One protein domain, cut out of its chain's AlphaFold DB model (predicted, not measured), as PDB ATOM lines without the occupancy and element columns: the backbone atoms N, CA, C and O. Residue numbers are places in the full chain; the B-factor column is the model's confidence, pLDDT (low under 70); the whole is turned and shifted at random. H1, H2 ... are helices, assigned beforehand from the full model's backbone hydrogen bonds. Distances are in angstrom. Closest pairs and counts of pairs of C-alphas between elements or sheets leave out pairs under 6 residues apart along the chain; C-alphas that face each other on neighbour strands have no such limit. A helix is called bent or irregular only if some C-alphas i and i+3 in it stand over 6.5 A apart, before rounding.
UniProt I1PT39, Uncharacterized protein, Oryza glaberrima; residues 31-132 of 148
ATOM      1  N   LYS A  31     166.061 161.039 141.730       82.38
ATOM      2  CA  LYS A  31     167.447 161.489 141.535       82.38
ATOM      3  C   LYS A  31     167.610 162.982 141.806       82.38
ATOM      4  O   LYS A  31     168.584 163.364 142.449       82.38
ATOM      5  N   LEU A  32     166.667 163.799 141.337       84.00
ATOM      6  CA  LEU A  32     166.650 165.230 141.627       84.00
ATOM      7  C   LEU A  32     166.474 165.471 143.128       84.00
ATOM      8  O   LEU A  32     167.270 166.197 143.718       84.00
ATOM      9  N   VAL A  33     165.521 164.775 143.757       83.06
ATOM     10  CA  VAL A  33     165.278 164.856 145.209       83.06
ATOM     11  C   VAL A  33     166.541 164.519 146.007       83.06
ATOM     12  O   VAL A  33     166.932 165.273 146.893       83.06
ATOM     13  N   LYS A  34     167.241 163.429 145.661       85.25
ATOM     14  CA  LYS A  34     168.491 163.038 146.337       85.25
ATOM     15  C   LYS A  34     169.608 164.072 146.171       85.25
ATOM     16  O   LYS A  34     170.321 164.339 147.130       85.25
ATOM     17  N   LYS A  35     169.764 164.663 144.981       85.50
ATOM     18  CA  LYS A  35     170.768 165.716 144.741       85.50
ATOM     19  C   LYS A  35     170.450 167.004 145.498       85.50
ATOM     20  O   LYS A  35     171.347 167.593 146.090       85.50
ATOM     21  N   ARG A  36     169.168 167.381 145.551       83.06
ATOM     22  CA  ARG A  36     168.676 168.507 146.357       83.06
ATOM     23  C   ARG A  36     168.924 168.288 147.849       83.06
ATOM     24  O   ARG A  36     169.443 169.185 148.501       83.06
ATOM     25  N   ALA A  37     168.647 167.090 148.367       84.25
ATOM     26  CA  ALA A  37     168.923 166.738 149.763       84.25
ATOM     27  C   ALA A  37     170.418 166.847 150.117       84.25
ATOM     28  O   ALA A  37     170.767 167.232 151.226       84.25
ATOM     29  N   ARG A  38     171.303 166.568 149.152       88.38
ATOM     30  CA  ARG A  38     172.760 166.734 149.284       88.38
ATOM     31  C   ARG A  38     173.250 168.170 149.076       88.38
ATOM     32  O   ARG A  38     174.451 168.398 149.138       88.38
ATOM     33  N   ARG A  39     172.346 169.122 148.802       80.06
ATOM     34  CA  ARG A  39     172.658 170.520 148.454       80.06
ATOM     35  C   ARG A  39     173.655 170.648 147.290       80.06
ATOM     36  O   ARG A  39     174.395 171.621 147.203       80.06
ATOM     37  N   GLU A  40     173.668 169.673 146.378       82.69
ATOM     38  CA  GLU A  40     174.515 169.728 145.184       82.69
ATOM     39  C   GLU A  40     173.981 170.797 144.220       82.69
ATOM     40  O   GLU A  40     172.809 170.762 143.835       82.69
ATOM     41  N   ARG A  41     174.850 171.719 143.787       82.69
ATOM     42  CA  ARG A  41     174.502 172.708 142.760       82.69
ATOM     43  C   ARG A  41     174.244 172.001 141.432       82.69
ATOM     44  O   ARG A  41     175.081 171.232 140.945       82.69
ATOM     45  N   LEU A  42     173.083 172.254 140.833       86.56
ATOM     46  CA  LEU A  42     172.746 171.678 139.540       86.56
ATOM     47  C   LEU A  42     173.360 172.512 138.418       86.56
ATOM     48  O   LEU A  42     172.961 173.640 138.165       86.56
ATOM     49  N   ASP A  43     174.328 171.920 137.731       87.06
ATOM     50  CA  ASP A  43     174.827 172.402 136.441       87.06
ATOM     51  C   ASP A  43     173.785 172.193 135.323       87.06
ATOM     52  O   ASP A  43     173.646 171.087 134.779       87.06
ATOM     53  N   ILE A  44     173.019 173.254 135.057       87.81
ATOM     54  CA  ILE A  44     172.023 173.390 133.990       87.81
ATOM     55  C   ILE A  44     172.261 174.753 133.337       87.81
ATOM     56  O   ILE A  44     172.331 175.764 134.032       87.81
ATOM     57  N   SER A  45     172.368 174.781 132.013       85.81
ATOM     58  CA  SER A  45     172.532 176.016 131.242       85.81
ATOM     59  C   SER A  45     171.739 175.967 129.943       85.81
ATOM     60  O   SER A  45     171.442 174.886 129.424       85.81
ATOM     61  N   PHE A  46     171.412 177.139 129.399       85.88
ATOM     62  CA  PHE A  46     170.776 177.289 128.091       85.88
ATOM     63  C   PHE A  46     171.642 178.195 127.220       85.88
ATOM     64  O   PHE A  46     171.371 179.386 127.095       85.88
ATOM     65  N   PRO A  47     172.722 177.669 126.620       82.56
ATOM     66  CA  PRO A  47     173.546 178.488 125.756       82.56
ATOM     67  C   PRO A  47     172.709 178.932 124.554       82.56
ATOM     68  O   PRO A  47     172.191 178.103 123.795       82.56
ATOM     69  N   GLN A  48     172.619 180.248 124.375       73.94
ATOM     70  CA  GLN A  48     171.877 180.911 123.306       73.94
ATOM     71  C   GLN A  48     172.119 180.336 121.893       73.94
ATOM     72  O   GLN A  48     171.131 180.163 121.180       73.94
ATOM     73  N   PRO A  49     173.347 179.933 121.479       79.00
ATOM     74  CA  PRO A  49     173.553 179.356 120.144       79.00
ATOM     75  C   PRO A  49     172.882 177.991 119.935       79.00
ATOM     76  O   PRO A  49     172.598 177.616 118.801       79.00
ATOM     77  N   PHE A  50     172.618 177.232 121.003       74.25
ATOM     78  CA  PHE A  50     172.052 175.885 120.885       74.25
ATOM     79  C   PHE A  50     170.550 175.839 121.159       74.25
ATOM     80  O   PHE A  50     169.889 174.900 120.708       74.25
ATOM     81  N   GLY A  51     170.009 176.807 121.913       73.62
ATOM     82  CA  GLY A  51     168.585 176.869 122.268       73.62
ATOM     83  C   GLY A  51     168.064 175.583 122.928       73.62
ATOM     84  O   GLY A  51     166.896 175.225 122.772       73.62
ATOM     85  N   LYS A  52     168.954 174.837 123.592       83.44
ATOM     86  CA  LYS A  52     168.710 173.531 124.209       83.44
ATOM     87  C   LYS A  52     169.329 173.514 125.599       83.44
ATOM     88  O   LYS A  52     170.330 174.179 125.845       83.44
ATOM     89  N   VAL A  53     168.749 172.701 126.480       87.31
ATOM     90  CA  VAL A  53     169.314 172.475 127.814       87.31
ATOM     91  C   VAL A  53     170.646 171.725 127.718       87.31
ATOM     92  O   VAL A  53     170.722 170.626 127.156       87.31
ATOM     93  N   CYS A  54     171.672 172.320 128.313       85.31
ATOM     94  CA  CYS A  54     173.042 171.834 128.398       85.31
ATOM     95  C   CYS A  54     173.472 171.676 129.867       85.31
ATOM     96  O   CYS A  54     172.734 172.011 130.796       85.31
ATOM     97  N   GLY A  55     174.661 171.107 130.069       87.69
ATOM     98  CA  GLY A  55     175.239 170.852 131.389       87.69
ATOM     99  C   GLY A  55     175.090 169.404 131.859       87.69
ATOM    100  O   GLY A  55     174.304 168.605 131.330       87.69
ATOM    101  N   LYS A  56     175.851 169.054 132.898       88.50
ATOM    102  CA  LYS A  56     175.919 167.706 133.487       88.50
ATOM    103  C   LYS A  56     174.552 167.198 133.946       88.50
ATOM    104  O   LYS A  56     174.293 165.991 133.926       88.50
ATOM    105  N   HIS A  57     173.662 168.103 134.353       90.31
ATOM    106  CA  HIS A  57     172.348 167.765 134.894       90.31
ATOM    107  C   HIS A  57     171.192 167.992 133.908       90.31
ATOM    108  O   HIS A  57     170.033 167.808 134.285       90.31
ATOM    109  N   ALA A  58     171.474 168.250 132.625       88.38
ATOM    110  CA  ALA A  58     170.460 168.433 131.580       88.38
ATOM    111  C   ALA A  58     169.441 167.277 131.502       88.38
ATOM    112  O   ALA A  58     168.245 167.481 131.291       88.38
ATOM    113  N   LYS A  59     169.887 166.033 131.723       88.62
ATOM    114  CA  LYS A  59     168.996 164.860 131.724       88.62
ATOM    115  C   LYS A  59     167.999 164.877 132.887       88.62
ATOM    116  O   LYS A  59     166.867 164.436 132.702       88.62
ATOM    117  N   LEU A  60     168.409 165.376 134.057       88.69
ATOM    118  CA  LEU A  60     167.529 165.520 135.222       88.69
ATOM    119  C   LEU A  60     166.482 166.601 134.980       88.69
ATOM    120  O   LEU A  60     165.317 166.395 135.316       88.69
ATOM    121  N   PHE A  61     166.889 167.698 134.339       90.19
ATOM    122  CA  PHE A  61     165.973 168.744 133.906       90.19
ATOM    123  C   PHE A  61     164.900 168.187 132.961       90.19
ATOM    124  O   PHE A  61     163.713 168.269 133.260       90.19
ATOM    125  N   LYS A  62     165.294 167.498 131.878       90.06
ATOM    126  CA  LYS A  62     164.337 166.901 130.921       90.06
ATOM    127  C   LYS A  62     163.373 165.906 131.575       90.06
ATOM    128  O   LYS A  62     162.187 165.875 131.233       90.06
ATOM    129  N   SER A  63     163.859 165.081 132.509       89.19
ATOM    130  CA  SER A  63     162.983 164.155 133.234       89.19
ATOM    131  C   SER A  63     161.988 164.884 134.130       89.19
ATOM    132  O   SER A  63     160.836 164.465 134.196       89.19
ATOM    133  N   GLU A  64     162.398 165.978 134.769       90.56
ATOM    134  CA  GLU A  64     161.510 166.767 135.621       90.56
ATOM    135  C   GLU A  64     160.455 167.518 134.818       90.56
ATOM    136  O   GLU A  64     159.272 167.437 135.130       90.56
ATOM    137  N   VAL A  65     160.857 168.145 133.708       91.31
ATOM    138  CA  VAL A  65     159.927 168.761 132.752       91.31
ATOM    139  C   VAL A  65     158.864 167.748 132.322       91.31
ATOM    140  O   VAL A  65     157.682 168.071 132.271       91.31
ATOM    141  N   THR A  66     159.253 166.492 132.081       90.19
ATOM    142  CA  THR A  66     158.299 165.426 131.736       90.19
ATOM    143  C   THR A  66     157.291 165.161 132.863       90.19
ATOM    144  O   THR A  66     156.110 164.945 132.583       90.19
ATOM    145  N   VAL A  67     157.730 165.171 134.125       89.44
ATOM    146  CA  VAL A  67     156.860 164.995 135.301       89.44
ATOM    147  C   VAL A  67     155.909 166.183 135.450       89.44
ATOM    148  O   VAL A  67     154.700 165.979 135.577       89.44
ATOM    149  N   ILE A  68     156.423 167.413 135.343       90.25
ATOM    150  CA  ILE A  68     155.625 168.643 135.419       90.25
ATOM    151  C   ILE A  68     154.560 168.656 134.323       90.25
ATOM    152  O   ILE A  68     153.375 168.798 134.619       90.25
ATOM    153  N   VAL A  69     154.955 168.413 133.068       89.69
ATOM    154  CA  VAL A  69     154.024 168.326 131.935       89.69
ATOM    155  C   VAL A  69     152.968 167.257 132.184       89.69
ATOM    156  O   VAL A  69     151.795 167.479 131.897       89.69
ATOM    157  N   ARG A  70     153.347 166.096 132.732       87.00
ATOM    158  CA  ARG A  70     152.407 165.001 132.996       87.00
ATOM    159  C   ARG A  70     151.339 165.368 134.028       87.00
ATOM    160  O   ARG A  70     150.177 165.010 133.821       87.00
ATOM    161  N   ASN A  71     151.748 166.033 135.105       86.38
ATOM    162  CA  ASN A  71     150.924 166.260 136.291       86.38
ATOM    163  C   ASN A  71     150.162 167.590 136.253       86.38
ATOM    164  O   ASN A  71     149.092 167.687 136.845       86.38
ATOM    165  N   HIS A  72     150.709 168.608 135.586       85.75
ATOM    166  CA  HIS A  72     150.207 169.983 135.672       85.75
ATOM    167  C   HIS A  72     149.685 170.543 134.353       85.75
ATOM    168  O   HIS A  72     148.978 171.545 134.379       85.75
ATOM    169  N   VAL A  73     149.980 169.904 133.216       87.69
ATOM    170  CA  VAL A  73     149.451 170.347 131.922       87.69
ATOM    171  C   VAL A  73     148.252 169.481 131.514       87.69
ATOM    172  O   VAL A  73     148.403 168.255 131.374       87.69
ATOM    173  N   PRO A  74     147.071 170.090 131.294       84.75
ATOM    174  CA  PRO A  74     145.889 169.386 130.821       84.75
ATOM    175  C   PRO A  74     146.070 168.929 129.371       84.75
ATOM    176  O   PRO A  74     146.608 169.643 128.534       84.75
ATOM    177  N   LEU A  75     145.561 167.739 129.051       83.81
ATOM    178  CA  LEU A  75     145.619 167.151 127.705       83.81
ATOM    179  C   LEU A  75     144.438 167.561 126.804       83.81
ATOM    180  O   LEU A  75     144.119 166.858 125.850       83.81
ATOM    181  N   LYS A  76     143.754 168.669 127.116       76.75
ATOM    182  CA  LYS A  76     142.528 169.080 126.409       76.75
ATOM    183  C   LYS A  76     142.791 169.747 125.051       76.75
ATOM    184  O   LYS A  76     141.889 169.791 124.220       76.75
ATOM    185  N   ALA A  77     144.026 170.186 124.782       79.56
ATOM    186  CA  ALA A  77     144.399 170.840 123.528       79.56
ATOM    187  C   ALA A  77     145.442 170.043 122.732       79.56
ATOM    188  O   ALA A  77     146.446 169.591 123.274       79.56
ATOM    189  N   LYS A  78     145.302 169.950 121.406       79.94
ATOM    190  CA  LYS A  78     146.348 169.328 120.568       79.94
ATOM    191  C   LYS A  78     147.611 170.195 120.451       79.94
ATOM    192  O   LYS A  78     148.705 169.660 120.312       79.94
ATOM    193  N   LYS A  79     147.458 171.522 120.491       85.31
ATOM    194  CA  LYS A  79     148.539 172.502 120.307       85.31
ATOM    195  C   LYS A  79     148.823 173.236 121.614       85.31
ATOM    196  O   LYS A  79     147.885 173.676 122.275       85.31
ATOM    197  N   TRP A  80     150.103 173.432 121.925       86.19
ATOM    198  CA  TRP A  80     150.562 174.144 123.123       86.19
ATOM    199  C   TRP A  80     149.988 175.565 123.223       86.19
ATOM    200  O   TRP A  80     149.369 175.909 124.222       86.19
ATOM    201  N   LYS A  81     150.040 176.338 122.129       84.75
ATOM    202  CA  LYS A  81     149.478 177.704 122.042       84.75
ATOM    203  C   LYS A  81     147.978 177.804 122.352       84.75
ATOM    204  O   LYS A  81     147.475 178.881 122.648       84.75
ATOM    205  N   THR A  82     147.238 176.702 122.233       88.25
ATOM    206  CA  THR A  82     145.794 176.668 122.504       88.25
ATOM    207  C   THR A  82     145.495 176.354 123.971       88.25
ATOM    208  O   THR A  82     144.391 176.639 124.427       88.25
ATOM    209  N   ILE A  83     146.464 175.819 124.723       88.06
ATOM    210  CA  ILE A  83     146.289 175.489 126.143       88.06
ATOM    211  C   ILE A  83     145.983 176.743 126.943       88.06
ATOM    212  O   ILE A  83     145.024 176.729 127.698       88.06
ATOM    213  N   GLU A  84     146.722 177.830 126.732       86.00
ATOM    214  CA  GLU A  84     146.507 179.067 127.489       86.00
ATOM    215  C   GLU A  84     145.112 179.663 127.240       86.00
ATOM    216  O   GLU A  84     144.491 180.198 128.149       86.00
ATOM    217  N   LYS A  85     144.557 179.486 126.032       86.75
ATOM    218  CA  LYS A  85     143.183 179.914 125.715       86.75
ATOM    219  C   LYS A  85     142.118 179.063 126.412       86.75
ATOM    220  O   LYS A  85     141.075 179.579 126.787       86.75
ATOM    221  N   GLN A  86     142.350 177.756 126.534       86.88
ATOM    222  CA  GLN A  86     141.390 176.815 127.133       86.88
ATOM    223  C   GLN A  86     141.535 176.706 128.658       86.88
ATOM    224  O   GLN A  86     140.583 176.362 129.354       86.88
ATOM    225  N   HIS A  87     142.738 176.966 129.162       85.44
ATOM    226  CA  HIS A  87     143.153 176.848 130.552       85.44
ATOM    227  C   HIS A  87     144.113 177.998 130.884       85.44
ATOM    228  O   HIS A  87     145.331 177.782 130.939       85.44
ATOM    229  N   PRO A  88     143.580 179.213 131.089       87.94
ATOM    230  CA  PRO A  88     144.397 180.378 131.403       87.94
ATOM    231  C   PRO A  88     145.195 180.157 132.691       87.94
ATOM    232  O   PRO A  88     144.722 179.518 133.635       87.94
ATOM    233  N   GLY A  89     146.429 180.655 132.711       88.75
ATOM    234  CA  GLY A  89     147.365 180.502 133.823       88.75
ATOM    235  C   GLY A  89     148.128 179.175 133.830       88.75
ATOM    236  O   GLY A  89     148.956 178.958 134.718       88.75
ATOM    237  N   THR A  90     147.909 178.285 132.854       89.62
ATOM    238  CA  THR A  90     148.644 177.012 132.788       89.62
ATOM    239  C   THR A  90     150.123 177.250 132.521       89.62
ATOM    240  O   THR A  90     150.960 176.670 133.214       89.62
ATOM    241  N   MET A  91     150.463 178.102 131.546       90.94
ATOM    242  CA  MET A  91     151.865 178.372 131.209       90.94
ATOM    243  C   MET A  91     152.597 179.029 132.383       90.94
ATOM    244  O   MET A  91     153.673 178.565 132.764       90.94
ATOM    245  N   ALA A  92     151.964 180.011 133.032       91.50
ATOM    246  CA  ALA A  92     152.504 180.675 134.217       91.50
ATOM    247  C   ALA A  92     152.702 179.706 135.399       91.50
ATOM    248  O   ALA A  92     153.738 179.733 136.061       91.50
ATOM    249  N   ASN A  93     151.749 178.802 135.651       92.81
ATOM    250  CA  ASN A  93     151.870 177.791 136.706       92.81
ATOM    251  C   ASN A  93     153.005 176.793 136.417       92.81
ATOM    252  O   ASN A  93     153.746 176.406 137.323       92.81
ATOM    253  N   VAL A  94     153.176 176.386 135.155       93.00
ATOM    254  CA  VAL A  94     154.293 175.519 134.752       93.00
ATOM    255  C   VAL A  94     155.631 176.222 134.962       93.00
ATOM    256  O   VAL A  94     156.537 175.611 135.531       93.00
ATOM    257  N   TRP A  95     155.744 177.491 134.566       93.88
ATOM    258  CA  TRP A  95     156.957 178.275 134.787       93.88
ATOM    259  C   TRP A  95     157.270 178.448 136.275       93.88
ATOM    260  O   TRP A  95     158.380 178.139 136.711       93.88
ATOM    261  N   LYS A  96     156.266 178.811 137.082       93.50
ATOM    262  CA  LYS A  96     156.393 178.893 138.541       93.50
ATOM    263  C   LYS A  96     156.944 177.591 139.126       93.50
ATOM    264  O   LYS A  96     157.935 177.609 139.846       93.50
ATOM    265  N   LYS A  97     156.381 176.445 138.736       92.12
ATOM    266  CA  LYS A  97     156.856 175.129 139.192       92.12
ATOM    267  C   LYS A  97     158.272 174.803 138.735       92.12
ATOM    268  O   LYS A  97     159.007 174.152 139.476       92.12
ATOM    269  N   LEU A  98     158.658 175.224 137.532       92.06
ATOM    270  CA  LEU A  98     160.032 175.072 137.068       92.06
ATOM    271  C   LEU A  98     160.996 175.890 137.922       92.06
ATOM    272  O   LEU A  98     162.001 175.330 138.342       92.06
ATOM    273  N   LYS A  99     160.670 177.146 138.242       91.69
ATOM    274  CA  LYS A  99     161.476 177.993 139.134       91.69
ATOM    275  C   LYS A  99     161.535 177.459 140.563       91.69
ATOM    276  O   LYS A  99     162.615 177.435 141.141       91.69
ATOM    277  N   ASP A 100     160.423 176.951 141.090       90.81
ATOM    278  CA  ASP A 100     160.382 176.314 142.413       90.81
ATOM    279  C   ASP A 100     161.287 175.069 142.458       90.81
ATOM    280  O   ASP A 100     161.955 174.788 143.453       90.81
ATOM    281  N   THR A 101     161.333 174.314 141.356       88.69
ATOM    282  CA  THR A 101     162.106 173.066 141.266       88.69
ATOM    283  C   THR A 101     163.574 173.301 140.896       88.69
ATOM    284  O   THR A 101     164.458 172.547 141.319       88.69
ATOM    285  N   PHE A 102     163.839 174.342 140.110       88.69
ATOM    286  CA  PHE A 102     165.137 174.772 139.599       88.69
ATOM    287  C   PHE A 102     165.317 176.281 139.823       88.69
ATOM    288  O   PHE A 102     165.227 177.063 138.872       88.69
ATOM    289  N   PRO A 103     165.602 176.712 141.067       86.44
ATOM    290  CA  PRO A 103     165.896 178.112 141.363       86.44
ATOM    291  C   PRO A 103     167.108 178.648 140.588       86.44
ATOM    292  O   PRO A 103     167.216 179.858 140.405       86.44
ATOM    293  N   GLU A 104     167.989 177.769 140.097       86.62
ATOM    294  CA  GLU A 104     169.153 178.117 139.273       86.62
ATOM    295  C   GLU A 104     168.794 178.669 137.887       86.62
ATOM    296  O   GLU A 104     169.652 179.275 137.248       86.62
ATOM    297  N   LEU A 105     167.558 178.468 137.416       87.81
ATOM    298  CA  LEU A 105     167.106 179.022 136.142       87.81
ATOM    299  C   LEU A 105     167.033 180.544 136.225       87.81
ATOM    300  O   LEU A 105     166.346 181.101 137.095       87.81
ATOM    301  N   ARG A 106     167.690 181.223 135.286       87.50
ATOM    302  CA  ARG A 106     167.552 182.672 135.133       87.50
ATOM    303  C   ARG A 106     166.227 182.973 134.440       87.50
ATOM    304  O   ARG A 106     165.694 182.140 133.715       87.50
ATOM    305  N   ASN A 107     165.701 184.177 134.645       88.00
ATOM    306  CA  ASN A 107     164.494 184.608 133.932       88.00
ATOM    307  C   ASN A 107     164.755 184.737 132.420       88.00
ATOM    308  O   ASN A 107     163.876 184.476 131.616       88.00
ATOM    309  N   GLU A 108     165.994 185.042 132.031       87.81
ATOM    310  CA  GLU A 108     166.445 185.050 130.631       87.81
ATOM    311  C   GLU A 108     166.330 183.673 129.952       87.81
ATOM    312  O   GLU A 108     166.172 183.588 128.737       87.81
ATOM    313  N   ASP A 109     166.379 182.587 130.731       87.81
ATOM    314  CA  ASP A 109     166.271 181.219 130.219       87.81
ATOM    315  C   ASP A 109     164.808 180.772 130.039       87.81
ATOM    316  O   ASP A 109     164.570 179.646 129.589       87.81
ATOM    317  N   GLU A 110     163.826 181.610 130.399       90.31
ATOM    318  CA  GLU A 110     162.399 181.261 130.410       90.31
ATOM    319  C   GLU A 110     161.933 180.752 129.047       90.31
ATOM    320  O   GLU A 110     161.402 179.644 128.957       90.31
ATOM    321  N   ASP A 111     162.218 181.490 127.975       90.00
ATOM    322  CA  ASP A 111     161.811 181.107 126.622       90.00
ATOM    323  C   ASP A 111     162.399 179.752 126.209       90.00
ATOM    324  O   ASP A 111     161.708 178.892 125.650       90.00
ATOM    325  N   CYS A 112     163.673 179.511 126.532       89.69
ATOM    326  CA  CYS A 112     164.341 178.249 126.224       89.69
ATOM    327  C   CYS A 112     163.768 177.084 127.048       89.69
ATOM    328  O   CYS A 112     163.529 175.991 126.516       89.69
ATOM    329  N   ALA A 113     163.515 177.307 128.337       90.75
ATOM    330  CA  ALA A 113     162.919 176.319 129.226       90.75
ATOM    331  C   ALA A 113     161.476 175.989 128.810       90.75
ATOM    332  O   ALA A 113     161.110 174.812 128.718       90.75
ATOM    333  N   MET A 114     160.673 177.002 128.484       92.56
ATOM    334  CA  MET A 114     159.285 176.846 128.050       92.56
ATOM    335  C   MET A 114     159.182 176.191 126.669       92.56
ATOM    336  O   MET A 114     158.306 175.349 126.459       92.56
ATOM    337  N   LYS A 115     160.134 176.439 125.762       91.69
ATOM    338  CA  LYS A 115     160.253 175.677 124.509       91.69
ATOM    339  C   LYS A 115     160.506 174.190 124.768       91.69
ATOM    340  O   LYS A 115     159.921 173.328 124.108       91.69
ATOM    341  N   GLN A 116     161.325 173.859 125.772       90.94
ATOM    342  CA  GLN A 116     161.543 172.465 126.164       90.94
ATOM    343  C   GLN A 116     160.272 171.824 126.750       90.94
ATOM    344  O   GLN A 116     160.028 170.640 126.492       90.94
ATOM    345  N   VAL A 117     159.462 172.577 127.504       92.31
ATOM    346  CA  VAL A 117     158.142 172.143 128.001       92.31
ATOM    347  C   VAL A 117     157.192 171.854 126.839       92.31
ATOM    348  O   VAL A 117     156.588 170.780 126.806       92.31
ATOM    349  N   GLU A 118     157.086 172.774 125.877       92.75
ATOM    350  CA  GLU A 118     156.243 172.625 124.685       92.75
ATOM    351  C   GLU A 118     156.607 171.362 123.891       92.75
ATOM    352  O   GLU A 118     155.730 170.584 123.498       92.75
ATOM    353  N   GLU A 119     157.902 171.104 123.707       91.12
ATOM    354  CA  GLU A 119     158.384 169.900 123.031       91.12
ATOM    355  C   GLU A 119     157.983 168.626 123.797       91.12
ATOM    356  O   GLU A 119     157.492 167.659 123.206       91.12
ATOM    357  N   GLN A 120     158.124 168.614 125.129       90.50
ATOM    358  CA  GLN A 120     157.699 167.469 125.943       90.50
ATOM    359  C   GLN A 120     156.181 167.268 125.924       90.50
ATOM    360  O   GLN A 120     155.719 166.123 125.870       90.50
ATOM    361  N   TYR A 121     155.404 168.352 125.918       91.44
ATOM    362  CA  TYR A 121     153.955 168.299 125.758       91.44
ATOM    363  C   TYR A 121     153.563 167.687 124.413       91.44
ATOM    364  O   TYR A 121     152.799 166.721 124.365       91.44
ATOM    365  N   THR A 122     154.158 168.175 123.327       90.81
ATOM    366  CA  THR A 122     153.914 167.674 121.970       90.81
ATOM    367  C   THR A 122     154.265 166.190 121.863       90.81
ATOM    368  O   THR A 122     153.454 165.387 121.399       90.81
ATOM    369  N   ASN A 123     155.415 165.784 122.410       90.00
ATOM    370  CA  ASN A 123     155.832 164.383 122.471       90.00
ATOM    371  C   ASN A 123     154.893 163.510 123.316       90.00
ATOM    372  O   ASN A 123     154.738 162.317 123.043       90.00
ATOM    373  N   ARG A 124     154.283 164.061 124.373       88.12
ATOM    374  CA  ARG A 124     153.274 163.359 125.180       88.12
ATOM    375  C   ARG A 124     151.992 163.155 124.376       88.12
ATOM    376  O   ARG A 124     151.503 162.028 124.324       88.12
ATOM    377  N   CYS A 125     151.486 164.200 123.725       87.81
ATOM    378  CA  CYS A 125     150.304 164.129 122.866       87.81
ATOM    379  C   CYS A 125     150.501 163.141 121.710       87.81
ATOM    380  O   CYS A 125     149.637 162.299 121.473       87.81
ATOM    381  N   TYR A 126     151.663 163.175 121.052       88.25
ATOM    382  CA  TYR A 126     152.015 162.230 119.994       88.25
ATOM    383  C   TYR A 126     152.023 160.782 120.497       88.25
ATOM    384  O   TYR A 126     151.365 159.920 119.918       88.25
ATOM    385  N   ARG A 127     152.686 160.511 121.631       86.44
ATOM    386  CA  ARG A 127     152.711 159.166 122.231       86.44
ATOM    387  C   ARG A 127     151.312 158.658 122.575       86.44
ATOM    388  O   ARG A 127     151.022 157.489 122.343       86.44
ATOM    389  N   LEU A 128     150.443 159.521 123.101       85.19
ATOM    390  CA  LEU A 128     149.048 159.171 123.380       85.19
ATOM    391  C   LEU A 128     148.259 158.886 122.100       85.19
ATOM    392  O   LEU A 128     147.520 157.907 122.055       85.19
ATOM    393  N   HIS A 129     148.458 159.686 121.054       84.56
ATOM    394  CA  HIS A 129     147.846 159.461 119.748       84.56
ATOM    395  C   HIS A 129     148.269 158.114 119.143       84.56
ATOM    396  O   HIS A 129     147.410 157.338 118.729       84.56
ATOM    397  N   CYS A 130     149.565 157.790 119.154       83.50
ATOM    398  CA  CYS A 130     150.070 156.494 118.689       83.50
ATOM    399  C   CYS A 130     149.516 155.331 119.520       83.50
ATOM    400  O   CYS A 130     149.085 154.330 118.960       83.50
ATOM    401  N   LEU A 131     149.473 155.468 120.852       82.00
ATOM    402  CA  LEU A 131     148.880 154.451 121.724       82.00
ATOM    403  C   LEU A 131     147.398 154.231 121.421       82.00
ATOM    404  O   LEU A 131     146.952 153.090 121.436       82.00
ATOM    405  N   HIS A 132     146.646 155.300 121.162       78.25
ATOM    406  CA  HIS A 132     145.243 155.192 120.791       78.25
ATOM    407  C   HIS A 132     145.090 154.517 119.426       78.25
ATOM    408  O   HIS A 132     144.346 153.549 119.332       78.25
TER     409      HIS A 132
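This is residues 31 to 132 of the 148 residues of an uncharacterized protein of Oryza glaberrima (UniProt I1PT39). A small globule of crossed helices: H2 runs through the middle, and H4 and the long H5 pack on two sides of it at steep angles, with short H3 at one end of the group and short H1 at the other. A long looping stretch, residues 38 to 57, joins H1 to H2, and H5 runs on past its crossing with H2 to end at His 132. The printed part has 102 residues with five named helices, H1 to H5 in that order, and no named strand; the class is all helix. It is compact, with a radius of gyration of the C-alphas of 14.0 A, and its C-alphas span 39 by 28 by 25 A.

H1, residues 31 to 37, begins at C-alpha 31 at (167.447, 161.489, 141.535) and is 9.9 A long from first to last C-alpha. H2, residues 58 to 72, is 20.7 A long and begins at C-alpha 58 at (170.460, 168.433, 131.580). H3, residues 80 to 86, is 10.4 A long; it is neither bent nor irregular, but only just: C-alphas 81 and 84 are 6.4 A apart. H4, residues 90 to 101, is 16.4 A long. H5, residues 107 to 132, is the longest at 37.5 A and ends at C-alpha 132 at (145.243, 155.192, 120.791). H5 is irregular: its C-alphas 108 and 111 are 7.3 A apart.

H1 is close to H2 but not clearly touching, about perpendicular at 83 degrees; their closest C-alphas, of Leu 32 and Leu 60, are 6.5 A apart. H1 is apart from H3, H4 and H5. H2 touches H4 at a steep tilt of 45 degrees, opposite ways, closest at the C-alphas of His 72 and Val 94, 6.9 A apart. H2 also touches H5, which meets it with residues 116 to 121 alone, at a steep tilt of 64 degrees, the same way; the closest C-alphas, of Val 65 and Val 117, are 6.1 A apart. H2 and H3 are apart. H3 and H4 touch only at the corner by their link, and only just, with 3 pairs of C-alphas within 8 A; the closest, of Glu 84 and Thr 90, are 6.1 A apart. H3 and H5 only just touch, also with 3 pairs, about perpendicular at 88 degrees; the closest C-alphas, of Trp 80 and Glu 118, are 6.1 A apart. H4 and H5 are close but not clearly touching, with the C-alphas of Trp 95 and Met 114 closest at 7.3 A. In H1, H2 and H4 every O i to N i+4 pair is within hydrogen-bond range; in H5 20 of 22 are, and in H3 1 of 3, beside 3 of 4 O i to N i+3 pairs.

The two C-alphas farthest apart, of Arg 39 and His 132, are 41.9 A apart. The printed part has no cut. The link from H1 to H2 is long, 20 residues; that from H2 to H3 is short, and those from H3 to H4 and from H4 to H5 are tight. The mean pLDDT of the printed part is 87.1, and no printed residue is under 70.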